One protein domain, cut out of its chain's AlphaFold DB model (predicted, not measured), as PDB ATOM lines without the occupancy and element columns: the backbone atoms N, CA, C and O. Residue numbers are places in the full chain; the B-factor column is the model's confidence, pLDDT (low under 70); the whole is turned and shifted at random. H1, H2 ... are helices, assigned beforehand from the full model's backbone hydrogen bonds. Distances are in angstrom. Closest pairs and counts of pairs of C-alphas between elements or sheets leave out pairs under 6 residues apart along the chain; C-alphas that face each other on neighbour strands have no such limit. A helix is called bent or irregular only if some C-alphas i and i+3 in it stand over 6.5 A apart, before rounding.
ATOM      1  N   LEU A   2      23.261 -50.316 -34.619       81.81
ATOM      2  CA  LEU A   2      22.433 -51.326 -33.926       81.81
ATOM      3  C   LEU A   2      23.271 -52.332 -33.103       81.81
ATOM      4  O   LEU A   2      22.922 -52.661 -31.973       81.81
ATOM      5  N   ILE A   3      24.407 -52.775 -33.656       84.19
ATOM      6  CA  ILE A   3      25.330 -53.723 -33.006       84.19
ATOM      7  C   ILE A   3      25.961 -53.117 -31.743       84.19
ATOM      8  O   ILE A   3      26.041 -53.786 -30.711       84.19
ATOM      9  N   ASP A   4      26.346 -51.839 -31.800       82.62
ATOM     10  CA  ASP A   4      26.930 -51.114 -30.667       82.62
ATOM     11  C   ASP A   4      25.963 -51.062 -29.482       82.62
ATOM     12  O   ASP A   4      26.359 -51.318 -28.345       82.62
ATOM     13  N   PHE A   5      24.674 -50.816 -29.748       85.06
ATOM     14  CA  PHE A   5      23.634 -50.794 -28.721       85.06
ATOM     15  C   PHE A   5      23.468 -52.147 -28.024       85.06
ATOM     16  O   PHE A   5      23.384 -52.186 -26.797       85.06
ATOM     17  N   ILE A   6      23.472 -53.255 -28.772       87.50
ATOM     18  CA  ILE A   6      23.363 -54.604 -28.189       87.50
ATOM     19  C   ILE A   6      24.535 -54.861 -27.229       87.50
ATOM     20  O   ILE A   6      24.345 -55.351 -26.112       87.50
ATOM     21  N   PHE A   7      25.754 -54.498 -27.636       85.19
ATOM     22  CA  PHE A   7      26.945 -54.687 -26.809       85.19
ATOM     23  C   PHE A   7      26.953 -53.764 -25.585       85.19
ATOM     24  O   PHE A   7      27.338 -54.188 -24.492       85.19
ATOM     25  N   TRP A   8      26.493 -52.524 -25.753       85.38
ATOM     26  CA  TRP A   8      26.401 -51.526 -24.692       85.38
ATOM     27  C   TRP A   8      25.394 -51.932 -23.613       85.38
ATOM     28  O   TRP A   8      25.748 -51.952 -22.433       85.38
ATOM     29  N   TYR A   9      24.192 -52.367 -24.004       87.25
ATOM     30  CA  TYR A   9      23.186 -52.867 -23.064       87.25
ATOM     31  C   TYR A   9      23.673 -54.095 -22.298       87.25
ATOM     32  O   TYR A   9      23.517 -54.165 -21.079       87.25
ATOM     33  N   LYS A  10      24.333 -55.038 -22.981       84.50
ATOM     34  CA  LYS A  10      24.887 -56.227 -22.322       84.50
ATOM     35  C   LYS A  10      25.985 -55.860 -21.318       84.50
ATOM     36  O   LYS A  10      25.973 -56.344 -20.191       84.50
ATOM     37  N   LYS A  11      26.905 -54.964 -21.690       83.12
ATOM     38  CA  LYS A  11      27.970 -54.464 -20.803       83.12
ATOM     39  C   LYS A  11      27.413 -53.709 -19.592       83.12
ATOM     40  O   LYS A  11      27.932 -53.884 -18.492       83.12
ATOM     41  N   LEU A  12      26.372 -52.899 -19.778       85.19
ATOM     42  CA  LEU A  12      25.693 -52.200 -18.686       85.19
ATOM     43  C   LEU A  12      25.036 -53.162 -17.706       85.19
ATOM     44  O   LEU A  12      25.199 -52.990 -16.501       85.19
ATOM     45  N   ALA A  13      24.342 -54.177 -18.222       84.19
ATOM     46  CA  ALA A  13      23.665 -55.172 -17.400       84.19
ATOM     47  C   ALA A  13      24.648 -55.991 -16.547       84.19
ATOM     48  O   ALA A  13      24.325 -56.350 -15.420       84.19
ATOM     49  N   THR A  14      25.850 -56.279 -17.060       82.50
ATOM     50  CA  THR A  14      26.841 -57.108 -16.352       82.50
ATOM     51  C   THR A  14      27.826 -56.307 -15.488       82.50
ATOM     52  O   THR A  14      28.262 -56.805 -14.457       82.50
ATOM     53  N   GLY A  15      28.217 -55.093 -15.897       79.31
ATOM     54  CA  GLY A  15      29.305 -54.328 -15.260       79.31
ATOM     55  C   GLY A  15      28.915 -52.955 -14.705       79.31
ATOM     56  O   GLY A  15      29.741 -52.299 -14.071       79.31
ATOM     57  N   GLY A  16      27.680 -52.503 -14.934       84.88
ATOM     58  CA  GLY A  16      27.198 -51.197 -14.490       84.88
ATOM     59  C   GLY A  16      27.792 -50.005 -15.256       84.88
ATOM     60  O   GLY A  16      28.807 -50.090 -15.950       84.88
ATOM     61  N   ILE A  17      27.146 -48.845 -15.111       82.56
ATOM     62  CA  ILE A  17      27.467 -47.615 -15.861       82.56
ATOM     63  C   ILE A  17      28.905 -47.144 -15.594       82.56
ATOM     64  O   ILE A  17      29.607 -46.728 -16.516       82.56
ATOM     65  N   ALA A  18      29.381 -47.257 -14.350       81.75
ATOM     66  CA  ALA A  18      30.706 -46.777 -13.962       81.75
ATOM     67  C   ALA A  18      31.852 -47.539 -14.650       81.75
ATOM     68  O   ALA A  18      32.846 -46.916 -15.034       81.75
ATOM     69  N   ALA A  19      31.720 -48.858 -14.837       81.62
ATOM     70  CA  ALA A  19      32.722 -49.667 -15.530       81.62
ATOM     71  C   ALA A  19      32.677 -49.439 -17.047       81.62
ATOM     72  O   ALA A  19      33.721 -49.300 -17.686       81.62
ATOM     73  N   VAL A  20      31.475 -49.324 -17.627       86.00
ATOM     74  CA  VAL A  20      31.304 -49.024 -19.060       86.00
ATOM     75  C   VAL A  20      31.872 -47.649 -19.410       86.00
ATOM     76  O   VAL A  20      32.603 -47.525 -20.393       86.00
ATOM     77  N   GLY A  21      31.636 -46.640 -18.569       84.25
ATOM     78  CA  GLY A  21      32.214 -45.306 -18.738       84.25
ATOM     79  C   GLY A  21      33.744 -45.288 -18.646       84.25
ATOM     80  O   GLY A  21      34.386 -44.475 -19.301       84.25
ATOM     81  N   GLN A  22      34.364 -46.202 -17.889       81.25
ATOM     82  CA  GLN A  22      35.826 -46.350 -17.887       81.25
ATOM     83  C   GLN A  22      36.378 -46.949 -19.164       81.25
ATOM     84  O   GLN A  22      37.378 -46.452 -19.677       81.25
ATOM     85  N   LEU A  23      35.713 -47.962 -19.708       85.12
ATOM     86  CA  LEU A  23      36.114 -48.537 -20.987       85.12
ATOM     87  C   LEU A  23      36.013 -47.511 -22.124       85.12
ATOM     88  O   LEU A  23      36.851 -47.518 -23.021       85.12
ATOM     89  N   GLN A  24      35.048 -46.588 -22.064       85.25
ATOM     90  CA  GLN A  24      34.925 -45.510 -23.050       85.25
ATOM     91  C   GLN A  24      36.064 -44.488 -22.997       85.25
ATOM     92  O   GLN A  24      36.397 -43.929 -24.034       85.25
ATOM     93  N   LEU A  25      36.734 -44.279 -21.859       83.25
ATOM     94  CA  LEU A  25      37.929 -43.418 -21.829       83.25
ATOM     95  C   LEU A  25      39.095 -44.000 -22.636       83.25
ATOM     96  O   LEU A  25      39.991 -43.265 -23.038       83.25
ATOM     97  N   LEU A  26      39.068 -45.308 -22.896       84.94
ATOM     98  CA  LEU A  26      40.047 -45.988 -23.734       84.94
ATOM     99  C   LEU A  26      39.697 -45.891 -25.233       84.94
ATOM    100  O   LEU A  26      40.561 -46.084 -26.086       84.94
ATOM    101  N   GLN A  27      38.446 -45.558 -25.570       87.56
ATOM    102  CA  GLN A  27      37.959 -45.475 -26.949       87.56
ATOM    103  C   GLN A  27      38.691 -44.421 -27.803       87.56
ATOM    104  O   GLN A  27      39.038 -44.762 -28.931       87.56
ATOM    105  N   PRO A  28      38.989 -43.194 -27.327       86.69
ATOM    106  CA  PRO A  28      39.751 -42.210 -28.100       86.69
ATOM    107  C   PRO A  28      41.142 -42.712 -28.500       86.69
ATOM    108  O   PRO A  28      41.586 -42.460 -29.614       86.69
ATOM    109  N   PHE A  29      41.807 -43.477 -27.627       85.00
ATOM    110  CA  PHE A  29      43.121 -44.049 -27.920       85.00
ATOM    111  C   PHE A  29      43.056 -45.103 -29.009       85.00
ATOM    112  O   PHE A  29      43.837 -45.055 -29.955       85.00
ATOM    113  N   PHE A  30      42.118 -46.042 -28.885       87.81
ATOM    114  CA  PHE A  30      41.934 -47.055 -29.915       87.81
ATOM    115  C   PHE A  30      41.439 -46.439 -31.218       87.81
ATOM    116  O   PHE A  30      41.916 -46.833 -32.269       87.81
ATOM    117  N   GLY A  31      40.557 -45.442 -31.170       87.31
ATOM    118  CA  GLY A  31      40.087 -44.729 -32.354       87.31
ATOM    119  C   GLY A  31      41.232 -44.049 -33.100       87.31
ATOM    120  O   GLY A  31      41.423 -44.313 -34.283       87.31
ATOM    121  N   LEU A  32      42.041 -43.243 -32.406       86.94
ATOM    122  CA  LEU A  32      43.196 -42.577 -33.007       86.94
ATOM    123  C   LEU A  32      44.250 -43.593 -33.470       86.94
ATOM    124  O   LEU A  32      44.653 -43.567 -34.627       86.94
ATOM    125  N   GLY A  33      44.647 -44.534 -32.610       85.94
ATOM    126  CA  GLY A  33      45.662 -45.541 -32.926       85.94
ATOM    127  C   GLY A  33      45.272 -46.452 -34.092       85.94
ATOM    128  O   GLY A  33      46.093 -46.705 -34.972       85.94
ATOM    129  N   LEU A  34      44.016 -46.904 -34.154       88.31
ATOM    130  CA  LEU A  34      43.519 -47.699 -35.280       88.31
ATOM    131  C   LEU A  34      43.433 -46.860 -36.555       88.31
ATOM    132  O   LEU A  34      43.790 -47.354 -37.618       88.31
ATOM    133  N   SER A  35      43.040 -45.587 -36.464       87.50
ATOM    134  CA  SER A  35      43.002 -44.703 -37.633       87.50
ATOM    135  C   SER A  35      44.404 -44.427 -38.194       87.50
ATOM    136  O   SER A  35      44.595 -44.485 -39.405       87.50
ATOM    137  N   ALA A  36      45.415 -44.216 -37.344       86.25
ATOM    138  CA  ALA A  36      46.803 -44.096 -37.804       86.25
ATOM    139  C   ALA A  36      47.360 -45.399 -38.378       86.25
ATOM    140  O   ALA A  36      48.109 -45.364 -39.345       86.25
ATOM    141  N   THR A  37      47.040 -46.549 -37.782       85.75
ATOM    142  CA  THR A  37      47.633 -47.831 -38.199       85.75
ATOM    143  C   THR A  37      46.962 -48.438 -39.426       85.75
ATOM    144  O   THR A  37      47.662 -49.007 -40.252       85.75
ATOM    145  N   LEU A  38      45.637 -48.321 -39.576       88.75
ATOM    146  CA  LEU A  38      44.919 -48.872 -40.734       88.75
ATOM    147  C   LEU A  38      44.759 -47.871 -41.882       88.75
ATOM    148  O   LEU A  38      44.832 -48.281 -43.036       88.75
ATOM    149  N   LEU A  39      44.489 -46.593 -41.590       86.25
ATOM    150  CA  LEU A  39      44.233 -45.581 -42.626       86.25
ATOM    151  C   LEU A  39      45.462 -44.701 -42.902       86.25
ATOM    152  O   LEU A  39      45.425 -43.900 -43.830       86.25
ATOM    153  N   HIS A  40      46.543 -44.848 -42.123       80.62
ATOM    154  CA  HIS A  40      47.750 -44.008 -42.206       80.62
ATOM    155  C   HIS A  40      47.440 -42.503 -42.120       80.62
ATOM    156  O   HIS A  40      48.187 -41.667 -42.628       80.62
ATOM    157  N   GLU A  41      46.333 -42.160 -41.460       82.25
ATOM    158  CA  GLU A  41      45.903 -40.782 -41.273       82.25
ATOM    159  C   GLU A  41      46.909 -40.024 -40.410       82.25
ATOM    160  O   GLU A  41      47.399 -40.523 -39.389       82.25
ATOM    161  N   ALA A  42      47.210 -38.793 -40.821       80.56
ATOM    162  CA  ALA A  42      48.151 -37.941 -40.117       80.56
ATOM    163  C   ALA A  42      47.535 -37.484 -38.789       80.56
ATOM    164  O   ALA A  42      46.794 -36.500 -38.721       80.56
ATOM    165  N   ILE A  43      47.859 -38.187 -37.703       80.38
ATOM    166  CA  ILE A  43      47.486 -37.737 -36.364       80.38
ATOM    167  C   ILE A  43      48.301 -36.487 -36.043       80.38
ATOM    168  O   ILE A  43      49.505 -36.550 -35.790       80.38
ATOM    169  N   SER A  44      47.628 -35.340 -36.016       85.44
ATOM    170  CA  SER A  44      48.250 -34.098 -35.576       85.44
ATOM    171  C   SER A  44      48.669 -34.210 -34.100       85.44
ATOM    172  O   SER A  44      47.872 -34.681 -33.279       85.44
ATOM    173  N   PRO A  45      49.858 -33.708 -33.713       83.31
ATOM    174  CA  PRO A  45      50.278 -33.637 -32.312       83.31
ATOM    175  C   PRO A  45      49.237 -32.960 -31.404       83.31
ATOM    176  O   PRO A  45      49.099 -33.316 -30.234       83.31
ATOM    177  N   LEU A  46      48.447 -32.035 -31.961       89.31
ATOM    178  CA  LEU A  46      47.353 -31.363 -31.264       89.31
ATOM    179  C   LEU A  46      46.221 -32.328 -30.864       89.31
ATOM    180  O   LEU A  46      45.667 -32.190 -29.776       89.31
ATOM    181  N   MET A  47      45.894 -33.326 -31.693       87.31
ATOM    182  CA  MET A  47      44.857 -34.324 -31.380       87.31
ATOM    183  C   MET A  47      45.255 -35.180 -30.179       87.31
ATOM    184  O   MET A  47      44.436 -35.435 -29.292       87.31
ATOM    185  N   VAL A  48      46.528 -35.578 -30.117       85.50
ATOM    186  CA  VAL A  48      47.078 -36.321 -28.976       85.50
ATOM    187  C   VAL A  48      47.072 -35.444 -27.725       85.50
ATOM    188  O   VAL A  48      46.617 -35.886 -26.672       85.50
ATOM    189  N   PHE A  49      47.503 -34.185 -27.846       90.12
ATOM    190  CA  PHE A  49      47.527 -33.240 -26.729       90.12
ATOM    191  C   PHE A  49      46.131 -32.984 -26.143       90.12
ATOM    192  O   PHE A  49      45.952 -33.064 -24.928       90.12
ATOM    193  N   ILE A  50      45.122 -32.745 -26.987       87.50
ATOM    194  CA  ILE A  50      43.733 -32.556 -26.541       87.50
ATOM    195  C   ILE A  50      43.199 -33.834 -25.889       87.50
ATOM    196  O   ILE A  50      42.585 -33.763 -24.825       87.50
ATOM    197  N   THR A  51      43.474 -35.006 -26.470       88.19
ATOM    198  CA  THR A  51      43.057 -36.295 -25.897       88.19
ATOM    199  C   THR A  51      43.640 -36.492 -24.496       88.19
ATOM    200  O   THR A  51      42.904 -36.819 -23.564       88.19
ATOM    201  N   LEU A  52      44.934 -36.211 -24.303       87.25
ATOM    202  CA  LEU A  52      45.577 -36.240 -22.985       87.25
ATOM    203  C   LEU A  52      44.987 -35.197 -22.024       87.25
ATOM    204  O   LEU A  52      44.743 -35.510 -20.858       87.25
ATOM    205  N   GLY A  53      44.700 -33.984 -22.500       89.19
ATOM    206  CA  GLY A  53      44.073 -32.926 -21.702       89.19
ATOM    207  C   GLY A  53      42.684 -33.311 -21.182       89.19
ATOM    208  O   GLY A  53      42.392 -33.127 -19.998       89.19
ATOM    209  N   VAL A  54      41.845 -33.918 -22.028       86.44
ATOM    210  CA  VAL A  54      40.528 -34.439 -21.625       86.44
ATOM    211  C   VAL A  54      40.680 -35.521 -20.557       86.44
ATOM    212  O   VAL A  54      39.948 -35.512 -19.570       86.44
ATOM    213  N   ILE A  55      41.660 -36.415 -20.693       83.81
ATOM    214  CA  ILE A  55      41.909 -37.473 -19.704       83.81
ATOM    215  C   ILE A  55      42.333 -36.890 -18.364       83.81
ATOM    216  O   ILE A  55      41.789 -37.299 -17.341       83.81
ATOM    217  N   LEU A  56      43.249 -35.920 -18.351       86.38
ATOM    218  CA  LEU A  56      43.648 -35.232 -17.121       86.38
ATOM    219  C   LEU A  56      42.447 -34.555 -16.447       86.38
ATOM    220  O   LEU A  56      42.294 -34.653 -15.229       86.38
ATOM    221  N   CYS A  57      41.556 -33.947 -17.231       86.25
ATOM    222  CA  CYS A  57      40.324 -33.342 -16.728       86.25
ATOM    223  C   CYS A  57      39.370 -34.393 -16.119       86.25
ATOM    224  O   CYS A  57      38.863 -34.230 -15.005       86.25
ATOM    225  N   VAL A  58      39.183 -35.530 -16.795       82.50
ATOM    226  CA  VAL A  58      38.348 -36.637 -16.301       82.50
ATOM    227  C   VAL A  58      38.962 -37.314 -15.068       82.50
ATOM    228  O   VAL A  58      38.250 -37.663 -14.126       82.50
ATOM    229  N   MET A  59      40.282 -37.486 -15.022       83.31
ATOM    230  CA  MET A  59      40.980 -38.008 -13.844       83.31
ATOM    231  C   MET A  59      40.867 -37.046 -12.658       83.31
ATOM    232  O   MET A  59      40.622 -37.497 -11.538       83.31
ATOM    233  N   GLY A  60      40.995 -35.738 -12.898       81.62
ATOM    234  CA  GLY A  60      40.814 -34.705 -11.880       81.62
ATOM    235  C   GLY A  60      39.408 -34.727 -11.282       81.62
ATOM    236  O   GLY A  60      39.257 -34.800 -10.065       81.62
ATOM    237  N   THR A  61      38.375 -34.770 -12.125       75.62
ATOM    238  CA  THR A  61      36.973 -34.835 -11.669       75.62
ATOM    239  C   THR A  61      36.653 -36.139 -10.938       75.62
ATOM    240  O   THR A  61      35.988 -36.114  -9.905       75.62
ATOM    241  N   ARG A  62      37.192 -37.279 -11.387       69.12
ATOM    242  CA  ARG A  62      37.050 -38.564 -10.679       69.12
ATOM    243  C   ARG A  62      37.728 -38.595  -9.317       69.12
ATOM    244  O   ARG A  62      37.241 -39.286  -8.429       69.12
ATOM    245  N   LYS A  63      38.845 -37.883  -9.156       62.16
ATOM    246  CA  LYS A  63      39.567 -37.795  -7.883       62.16
ATOM    247  C   LYS A  63      38.851 -36.893  -6.873       62.16
ATOM    248  O   LYS A  63      38.993 -37.123  -5.683       62.16
ATOM    249  N   VAL A  64      38.091 -35.905  -7.350       62.69
ATOM    250  CA  VAL A  64      37.278 -34.991  -6.524       62.69
ATOM    251  C   VAL A  64      35.893 -35.571  -6.204       62.69
ATOM    252  O   VAL A  64      35.330 -35.271  -5.161       62.69
ATOM    253  N   SER A  65      35.339 -36.415  -7.079       54.38
ATOM    254  CA  SER A  65      34.029 -37.064  -6.895       54.38
ATOM    255  C   SER A  65      34.052 -38.283  -5.951       54.38
ATOM    256  O   SER A  65      33.034 -38.968  -5.834       54.38
ATOM    257  N   ARG A  66      35.198 -38.602  -5.345       48.59
ATOM    258  CA  ARG A  66      35.395 -39.751  -4.454       48.59
ATOM    259  C   ARG A  66      35.612 -39.263  -3.032       48.59
ATOM    260  O   ARG A  66      35.079 -39.935  -2.127       48.59
TER     261      ARG A  66
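What this domain is: This is residues 2 to 66 of the 66 residues of an uncharacterized protein of Citrobacter portucalensis (UniProt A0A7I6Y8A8). Three helices make a flat, open zigzag: arm H1a turns sharply into arm H1b, H1b and H2 follow each other as a gently bent row, and H3 folds back along that row with few contacts. Residues 2 to 7 and 59 to 66 stick out. The printed part has 65 residues, with H1, H2 and H3 in that order, no named strand, and the class all helix. It is loose, with a radius of gyration of the C-alphas of 14.5 A and spans of 37 by 34 by 13 A.

Where its parts are: H1, residues 2 to 25, begins at C-alpha 2 (22.433, -51.326, -33.926). Assigned as one helix by its hydrogen bonds, it is bent: C-alphas 14 and 17 are 9.5 A apart. Its arms are H1a, residues 2 to 14, 19.0 A, and H1b, residues 17 to 25, 12.8 A. H2, residues 27 to 39, measures 16.9 A. H3, residues 45 to 64, measures 28.9 A and ends at C-alpha 64 (37.278, -34.991, -6.524).

How they stand to each other: H1a, with residues 8 to 12 alone, only just touches H1b, with 3 pairs of C-alphas within 8 A, closest Leu 12 and Val 20 at 6.5 A, at a steep tilt of 51 degrees. H1b and H2 meet only through their link. H3 is close but not clearly touching H2, closest C-alphas Pro 28 and Thr 51 at 7.1 A, at a shallow tilt of 17 degrees, opposite ways. In H1a, H1b, H2 and H3 every O i to N i+4 pair is within hydrogen-bond range.

The domain as a whole: The C-alphas farthest apart, His 40 and Arg 66, are 39.9 A apart. The printed part has no cut, and both links are tight. Residues 62 to 66 have pLDDT under 70.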